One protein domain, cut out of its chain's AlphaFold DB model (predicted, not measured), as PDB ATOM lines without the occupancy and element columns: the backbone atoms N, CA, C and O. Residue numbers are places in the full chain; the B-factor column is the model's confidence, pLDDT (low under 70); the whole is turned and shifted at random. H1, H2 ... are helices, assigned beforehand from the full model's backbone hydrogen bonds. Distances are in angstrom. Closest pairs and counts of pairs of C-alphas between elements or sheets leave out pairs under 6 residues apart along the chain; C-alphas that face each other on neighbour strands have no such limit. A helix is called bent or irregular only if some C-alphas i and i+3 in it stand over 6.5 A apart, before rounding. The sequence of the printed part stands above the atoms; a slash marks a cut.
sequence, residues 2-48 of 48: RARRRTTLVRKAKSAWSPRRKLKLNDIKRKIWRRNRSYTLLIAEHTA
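This is residues 2 to 48 of the 48 residues of an uncharacterized protein of Aeromonas salmonicida subsp. pectinolytica 34mel (UniProt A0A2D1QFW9). A long straight helix, H2, and a shorter one, H1, meet near their ends as an open L, with the tight link of residues 16 to 18 at the corner. The two arms share no core: residues 2 to 13 of H1 and residues 23 to 47 of H2 stand free, and H2 makes most of the longest axis. The printed part has 47 residues with two named helices, H1 then H2 along the chain, and no named strand; the class is all helix. It is extended, with a radius of gyration of the C-alphas of 16.5 A, and flat, spanning 46 by 30 by 6 A.

The longest helix is H2, residues 19 to 47. H1, residues 2 to 15, is close to it but not clearly touching, with 1 pair of C-alphas within 8 A. That closest pair is the C-alphas of Lys 14 and Lys 22, 7.8 A apart. The centres of the two helices are 24.6 A apart. Their lines stand at a steep tilt of 65 degrees, and they run opposite ways. In H1 and H2 every O i to N i+4 pair is within hydrogen-bond range.

H2 has 29 residues and measures 42.1 A from C-alpha 19 at (12.351, -25.194, -9.625) to C-alpha 47 at (5.772, 14.858, -20.852). H1 has 14 residues and measures 20.4 A from its first to its last C-alpha; it begins with C-alpha 2 at (26.039, -19.894, -34.517). Neither helix is bent.

The two C-alphas farthest apart are those of Ala 16 and Ala 48, 46.8 A. The printed part has no cut, ends at the chain's last residue, Ala 48, and has no long link. The mean pLDDT of the printed part is 81.1; residues 42 and 48 are under 70, where the model's confidence is low.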
ATOM      1  N   ARG A   2      25.582 -20.004 -35.929       70.56
ATOM      2  CA  ARG A   2      26.039 -19.894 -34.517       70.56
ATOM      3  C   ARG A   2      24.980 -19.369 -33.530       70.56
ATOM      4  O   ARG A   2      24.871 -19.896 -32.427       70.56
ATOM      5  N   ALA A   3      24.173 -18.383 -33.931       73.06
ATOM      6  CA  ALA A   3      23.136 -17.798 -33.073       73.06
ATOM      7  C   ALA A   3      22.049 -18.812 -32.664       73.06
ATOM      8  O   ALA A   3      21.708 -18.897 -31.487       73.06
ATOM      9  N   ARG A   4      21.577 -19.645 -33.606       72.31
ATOM     10  CA  ARG A   4      20.583 -20.699 -33.325       72.31
ATOM     11  C   ARG A   4      21.115 -21.740 -32.337       72.31
ATOM     12  O   ARG A   4      20.419 -22.103 -31.402       72.31
ATOM     13  N   ARG A   5      22.376 -22.170 -32.481       72.75
ATOM     14  CA  ARG A   5      23.003 -23.096 -31.518       72.75
ATOM     15  C   ARG A   5      23.074 -22.497 -30.108       72.75
ATOM     16  O   ARG A   5      22.756 -23.180 -29.138       72.75
ATOM     17  N   ARG A   6      23.431 -21.212 -29.991       76.94
ATOM     18  CA  ARG A   6      23.462 -20.493 -28.705       76.94
ATOM     19  C   ARG A   6      22.082 -20.417 -28.051       76.94
ATOM     20  O   ARG A   6      21.967 -20.707 -26.863       76.94
ATOM     21  N   THR A   7      21.031 -20.093 -28.805       78.06
ATOM     22  CA  THR A   7      19.669 -20.036 -28.249       78.06
ATOM     23  C   THR A   7      19.180 -21.409 -27.791       78.06
ATOM     24  O   THR A   7      18.577 -21.510 -26.722       78.06
ATOM     25  N   THR A   8      19.499 -22.484 -28.520       79.56
ATOM     26  CA  THR A   8      19.161 -23.852 -28.095       79.56
ATOM     27  C   THR A   8      19.879 -24.255 -26.804       79.56
ATOM     28  O   THR A   8      19.242 -24.821 -25.914       79.56
ATOM     29  N   LEU A   9      21.170 -23.933 -26.661       79.75
ATOM     30  CA  LEU A   9      21.947 -24.219 -25.447       79.75
ATOM     31  C   LEU A   9      21.393 -23.484 -24.223       79.75
ATOM     32  O   LEU A   9      21.181 -24.098 -23.180       79.75
ATOM     33  N   VAL A  10      21.064 -22.198 -24.365       80.81
ATOM     34  CA  VAL A  10      20.429 -21.418 -23.291       80.81
ATOM     35  C   VAL A  10      19.075 -22.017 -22.904       80.81
ATOM     36  O   VAL A  10      18.734 -22.060 -21.723       80.81
ATOM     37  N   ARG A  11      18.303 -22.519 -23.876       77.88
ATOM     38  CA  ARG A  11      17.008 -23.161 -23.619       77.88
ATOM     39  C   ARG A  11      17.161 -24.479 -22.849       77.88
ATOM     40  O   ARG A  11      16.433 -24.676 -21.881       77.88
ATOM     41  N   LYS A  12      18.132 -25.325 -23.219       78.81
ATOM     42  CA  LYS A  12      18.460 -26.572 -22.499       78.81
ATOM     43  C   LYS A  12      18.979 -26.304 -21.081       78.81
ATOM     44  O   LYS A  12      18.569 -26.970 -20.134       78.81
ATOM     45  N   ALA A  13      19.820 -25.286 -20.909       77.06
ATOM     46  CA  ALA A  13      20.291 -24.874 -19.589       77.06
ATOM     47  C   ALA A  13      19.127 -24.395 -18.704       77.06
ATOM     48  O   ALA A  13      19.013 -24.809 -17.555       77.06
ATOM     49  N   LYS A  14      18.209 -23.590 -19.260       74.19
ATOM     50  CA  LYS A  14      16.997 -23.128 -18.565       74.19
ATOM     51  C   LYS A  14      16.067 -24.267 -18.148       74.19
ATOM     52  O   LYS A  14      15.484 -24.194 -17.067       74.19
ATOM     53  N   SER A  15      15.898 -25.302 -18.976       73.81
ATOM     54  CA  SER A  15      15.061 -26.455 -18.619       73.81
ATOM     55  C   SER A  15      15.672 -27.277 -17.485       73.81
ATOM     56  O   SER A  15      14.923 -27.697 -16.605       73.81
ATOM     57  N   ALA A  16      17.005 -27.405 -17.465       84.44
ATOM     58  CA  ALA A  16      17.778 -28.116 -16.442       84.44
ATOM     59  C   ALA A  16      17.896 -27.369 -15.099       84.44
ATOM     60  O   ALA A  16      18.447 -27.896 -14.136       84.44
ATOM     61  N   TRP A  17      17.402 -26.133 -14.998       86.12
ATOM     62  CA  TRP A  17      17.409 -25.412 -13.729       86.12
ATOM     63  C   TRP A  17      16.421 -25.992 -12.722       86.12
ATOM     64  O   TRP A  17      15.286 -26.330 -13.066       86.12
ATOM     65  N   SER A  18      16.834 -25.995 -11.452       89.12
ATOM     66  CA  SER A  18      15.965 -26.370 -10.341       89.12
ATOM     67  C   SER A  18      14.724 -25.464 -10.266       89.12
ATOM     68  O   SER A  18      14.798 -24.280 -10.634       89.12
ATOM     69  N   PRO A  19      13.586 -25.972  -9.754       89.12
ATOM     70  CA  PRO A  19      12.351 -25.194  -9.625       89.12
ATOM     71  C   PRO A  19      12.555 -23.848  -8.910       89.12
ATOM     72  O   PRO A  19      12.101 -22.807  -9.389       89.12
ATOM     73  N   ARG A  20      13.354 -23.835  -7.834       89.38
ATOM     74  CA  ARG A  20      13.697 -22.621  -7.071       89.38
ATOM     75  C   ARG A  20      14.399 -21.557  -7.921       89.38
ATOM     76  O   ARG A  20      14.108 -20.368  -7.793       89.38
ATOM     77  N   ARG A  21      15.301 -21.963  -8.822       87.75
ATOM     78  CA  ARG A  21      16.010 -21.041  -9.728       87.75
ATOM     79  C   ARG A  21      15.064 -20.428 -10.764       87.75
ATOM     80  O   ARG A  21      15.193 -19.243 -11.070       87.75
ATOM     81  N   LYS A  22      14.103 -21.209 -11.276       88.50
ATOM     82  CA  LYS A  22      13.075 -20.729 -12.219       88.50
ATOM     83  C   LYS A  22      12.168 -19.680 -11.566       88.50
ATOM     84  O   LYS A  22      11.948 -18.630 -12.166       88.50
ATOM     85  N   LEU A  23      11.728 -19.924 -10.328       89.50
ATOM     86  CA  LEU A  23      10.932 -18.970  -9.543       89.50
ATOM     87  C   LEU A  23      11.678 -17.647  -9.317       89.50
ATOM     88  O   LEU A  23      11.171 -16.597  -9.703       89.50
ATOM     89  N   LYS A  24      12.930 -17.696  -8.835       92.25
ATOM     90  CA  LYS A  24      13.751 -16.489  -8.608       92.25
ATOM     91  C   LYS A  24      13.903 -15.631  -9.868       92.25
ATOM     92  O   LYS A  24      13.873 -14.406  -9.795       92.25
ATOM     93  N   LEU A  25      14.053 -16.252 -11.038       89.19
ATOM     94  CA  LEU A  25      14.137 -15.510 -12.297       89.19
ATOM     95  C   LEU A  25      12.811 -14.895 -12.736       89.19
ATOM     96  O   LEU A  25      12.823 -13.804 -13.305       89.19
ATOM     97  N   ASN A  26      11.684 -15.559 -12.482       89.81
ATOM     98  CA  ASN A  26      10.373 -14.960 -12.722       89.81
ATOM     99  C   ASN A  26      10.129 -13.759 -11.802       89.81
ATOM    100  O   ASN A  26       9.621 -12.741 -12.272       89.81
ATOM    101  N   ASP A  27      10.569 -13.823 -10.545       93.06
ATOM    102  CA  ASP A  27      10.484 -12.688  -9.622       93.06
ATOM    103  C   ASP A  27      11.349 -11.512 -10.074       93.06
ATOM    104  O   ASP A  27      10.879 -10.374 -10.110       93.06
ATOM    105  N   ILE A  28      12.585 -11.777 -10.514       92.50
ATOM    106  CA  ILE A  28      13.470 -10.745 -11.079       92.50
ATOM    107  C   ILE A  28      12.814 -10.085 -12.299       92.50
ATOM    108  O   ILE A  28      12.754  -8.858 -12.373       92.50
ATOM    109  N   LYS A  29      12.265 -10.877 -13.231       90.38
ATOM    110  CA  LYS A  29      11.560 -10.346 -14.409       90.38
ATOM    111  C   LYS A  29      10.363  -9.485 -14.020       90.38
ATOM    112  O   LYS A  29      10.200  -8.400 -14.569       90.38
ATOM    113  N   ARG A  30       9.550  -9.937 -13.060       90.06
ATOM    114  CA  ARG A  30       8.414  -9.165 -12.537       90.06
ATOM    115  C   ARG A  30       8.867  -7.850 -11.909       90.06
ATOM    116  O   ARG A  30       8.210  -6.835 -12.117       90.06
ATOM    117  N   LYS A  31       9.979  -7.844 -11.168       94.00
ATOM    118  CA  LYS A  31      10.532  -6.632 -10.545       94.00
ATOM    119  C   LYS A  31      10.978  -5.615 -11.594       94.00
ATOM    120  O   LYS A  31      10.626  -4.444 -11.487       94.00
ATOM    121  N   ILE A  32      11.692  -6.074 -12.623       91.50
ATOM    122  CA  ILE A  32      12.124  -5.232 -13.748       91.50
ATOM    123  C   ILE A  32      10.908  -4.687 -14.500       91.50
ATOM    124  O   ILE A  32      10.840  -3.489 -14.743       91.50
ATOM    125  N   TRP A  33       9.921  -5.534 -14.805       90.31
ATOM    126  CA  TRP A  33       8.696  -5.110 -15.486       90.31
ATOM    127  C   TRP A  33       7.954  -4.016 -14.718       90.31
ATOM    128  O   TRP A  33       7.599  -2.998 -15.301       90.31
ATOM    129  N   ARG A  34       7.753  -4.192 -13.403       90.31
ATOM    130  CA  ARG A  34       7.110  -3.168 -12.566       90.31
ATOM    131  C   ARG A  34       7.906  -1.868 -12.561       90.31
ATOM    132  O   ARG A  34       7.316  -0.818 -12.759       90.31
ATOM    133  N   ARG A  35       9.231  -1.943 -12.395       87.06
ATOM    134  CA  ARG A  35      10.103  -0.760 -12.392       87.06
ATOM    135  C   ARG A  35      10.050  -0.012 -13.723       87.06
ATOM    136  O   ARG A  35       9.905   1.202 -13.716       87.06
ATOM    137  N   ASN A  36      10.115  -0.732 -14.841       86.88
ATOM    138  CA  ASN A  36      10.023  -0.133 -16.169       86.88
ATOM    139  C   ASN A  36       8.640   0.468 -16.413       86.88
ATOM    140  O   ASN A  36       8.566   1.566 -16.940       86.88
ATOM    141  N   ARG A  37       7.564  -0.200 -15.972       80.94
ATOM    142  CA  ARG A  37       6.198   0.332 -16.061       80.94
ATOM    143  C   ARG A  37       6.046   1.627 -15.261       80.94
ATOM    144  O   ARG A  37       5.484   2.585 -15.775       80.94
ATOM    145  N   SER A  38       6.567   1.673 -14.036       76.88
ATOM    146  CA  SER A  38       6.580   2.895 -13.227       76.88
ATOM    147  C   SER A  38       7.409   3.997 -13.884       76.88
ATOM    148  O   SER A  38       6.969   5.134 -13.920       76.88
ATOM    149  N   TYR A  39       8.567   3.665 -14.456       75.81
ATOM    150  CA  TYR A  39       9.406   4.634 -15.161       75.81
ATOM    151  C   TYR A  39       8.723   5.197 -16.415       75.81
ATOM    152  O   TYR A  39       8.756   6.399 -16.640       75.81
ATOM    153  N   THR A  40       8.039   4.357 -17.196       73.06
ATOM    154  CA  THR A  40       7.253   4.824 -18.347       73.06
ATOM    155  C   THR A  40       6.068   5.696 -17.941       73.06
ATOM    156  O   THR A  40       5.766   6.639 -18.658       73.06
ATOM    157  N   LEU A  41       5.415   5.411 -16.806       72.06
ATOM    158  CA  LEU A  41       4.331   6.254 -16.286       72.06
ATOM    159  C   LEU A  41       4.863   7.607 -15.800       72.06
ATOM    160  O   LEU A  41       4.306   8.629 -16.165       72.06
ATOM    161  N   LEU A  42       5.989   7.613 -15.081       68.25
ATOM    162  CA  LEU A  42       6.664   8.841 -14.645       68.25
ATOM    163  C   LEU A  42       7.093   9.723 -15.821       68.25
ATOM    164  O   LEU A  42       6.952  10.938 -15.756       68.25
ATOM    165  N   ILE A  43       7.611   9.126 -16.901       74.69
ATOM    166  CA  ILE A  43       7.912   9.882 -18.121       74.69
ATOM    167  C   ILE A  43       6.621  10.452 -18.703       74.69
ATOM    168  O   ILE A  43       6.582  11.643 -18.969       74.69
ATOM    169  N   ALA A  44       5.574   9.633 -18.856       71.38
ATOM    170  CA  ALA A  44       4.302  10.069 -19.428       71.38
ATOM    171  C   ALA A  44       3.671  11.240 -18.655       71.38
ATOM    172  O   ALA A  44       3.208  12.180 -19.289       71.38
ATOM    173  N   GLU A  45       3.706  11.210 -17.319       72.12
ATOM    174  CA  GLU A  45       3.242  12.298 -16.443       72.12
ATOM    175  C   GLU A  45       4.087  13.572 -16.580       72.12
ATOM    176  O   GLU A  45       3.553  14.668 -16.466       72.12
ATOM    177  N   HIS A  46       5.395  13.449 -16.832       70.81
ATOM    178  CA  HIS A  46       6.285  14.597 -17.017       70.81
ATOM    179  C   HIS A  46       6.205  15.201 -18.434       70.81
ATOM    180  O   HIS A  46       6.442  16.395 -18.606       70.81
ATOM    181  N   THR A  47       5.910  14.395 -19.456       73.50
ATOM    182  CA  THR A  47       5.772  14.858 -20.852       73.50
ATOM    183  C   THR A  47       4.371  15.344 -21.238       73.50
ATOM    184  O   THR A  47       4.206  15.774 -22.378       73.50
ATOM    185  N   ALA A  48       3.381  15.241 -20.347       54.91
ATOM    186  CA  ALA A  48       2.026  15.770 -20.540       54.91
ATOM    187  C   ALA A  48       1.939  17.242 -20.116       54.91
ATOM    188  O   ALA A  48       1.194  17.987 -20.789       54.91
TER     189      ALA A  48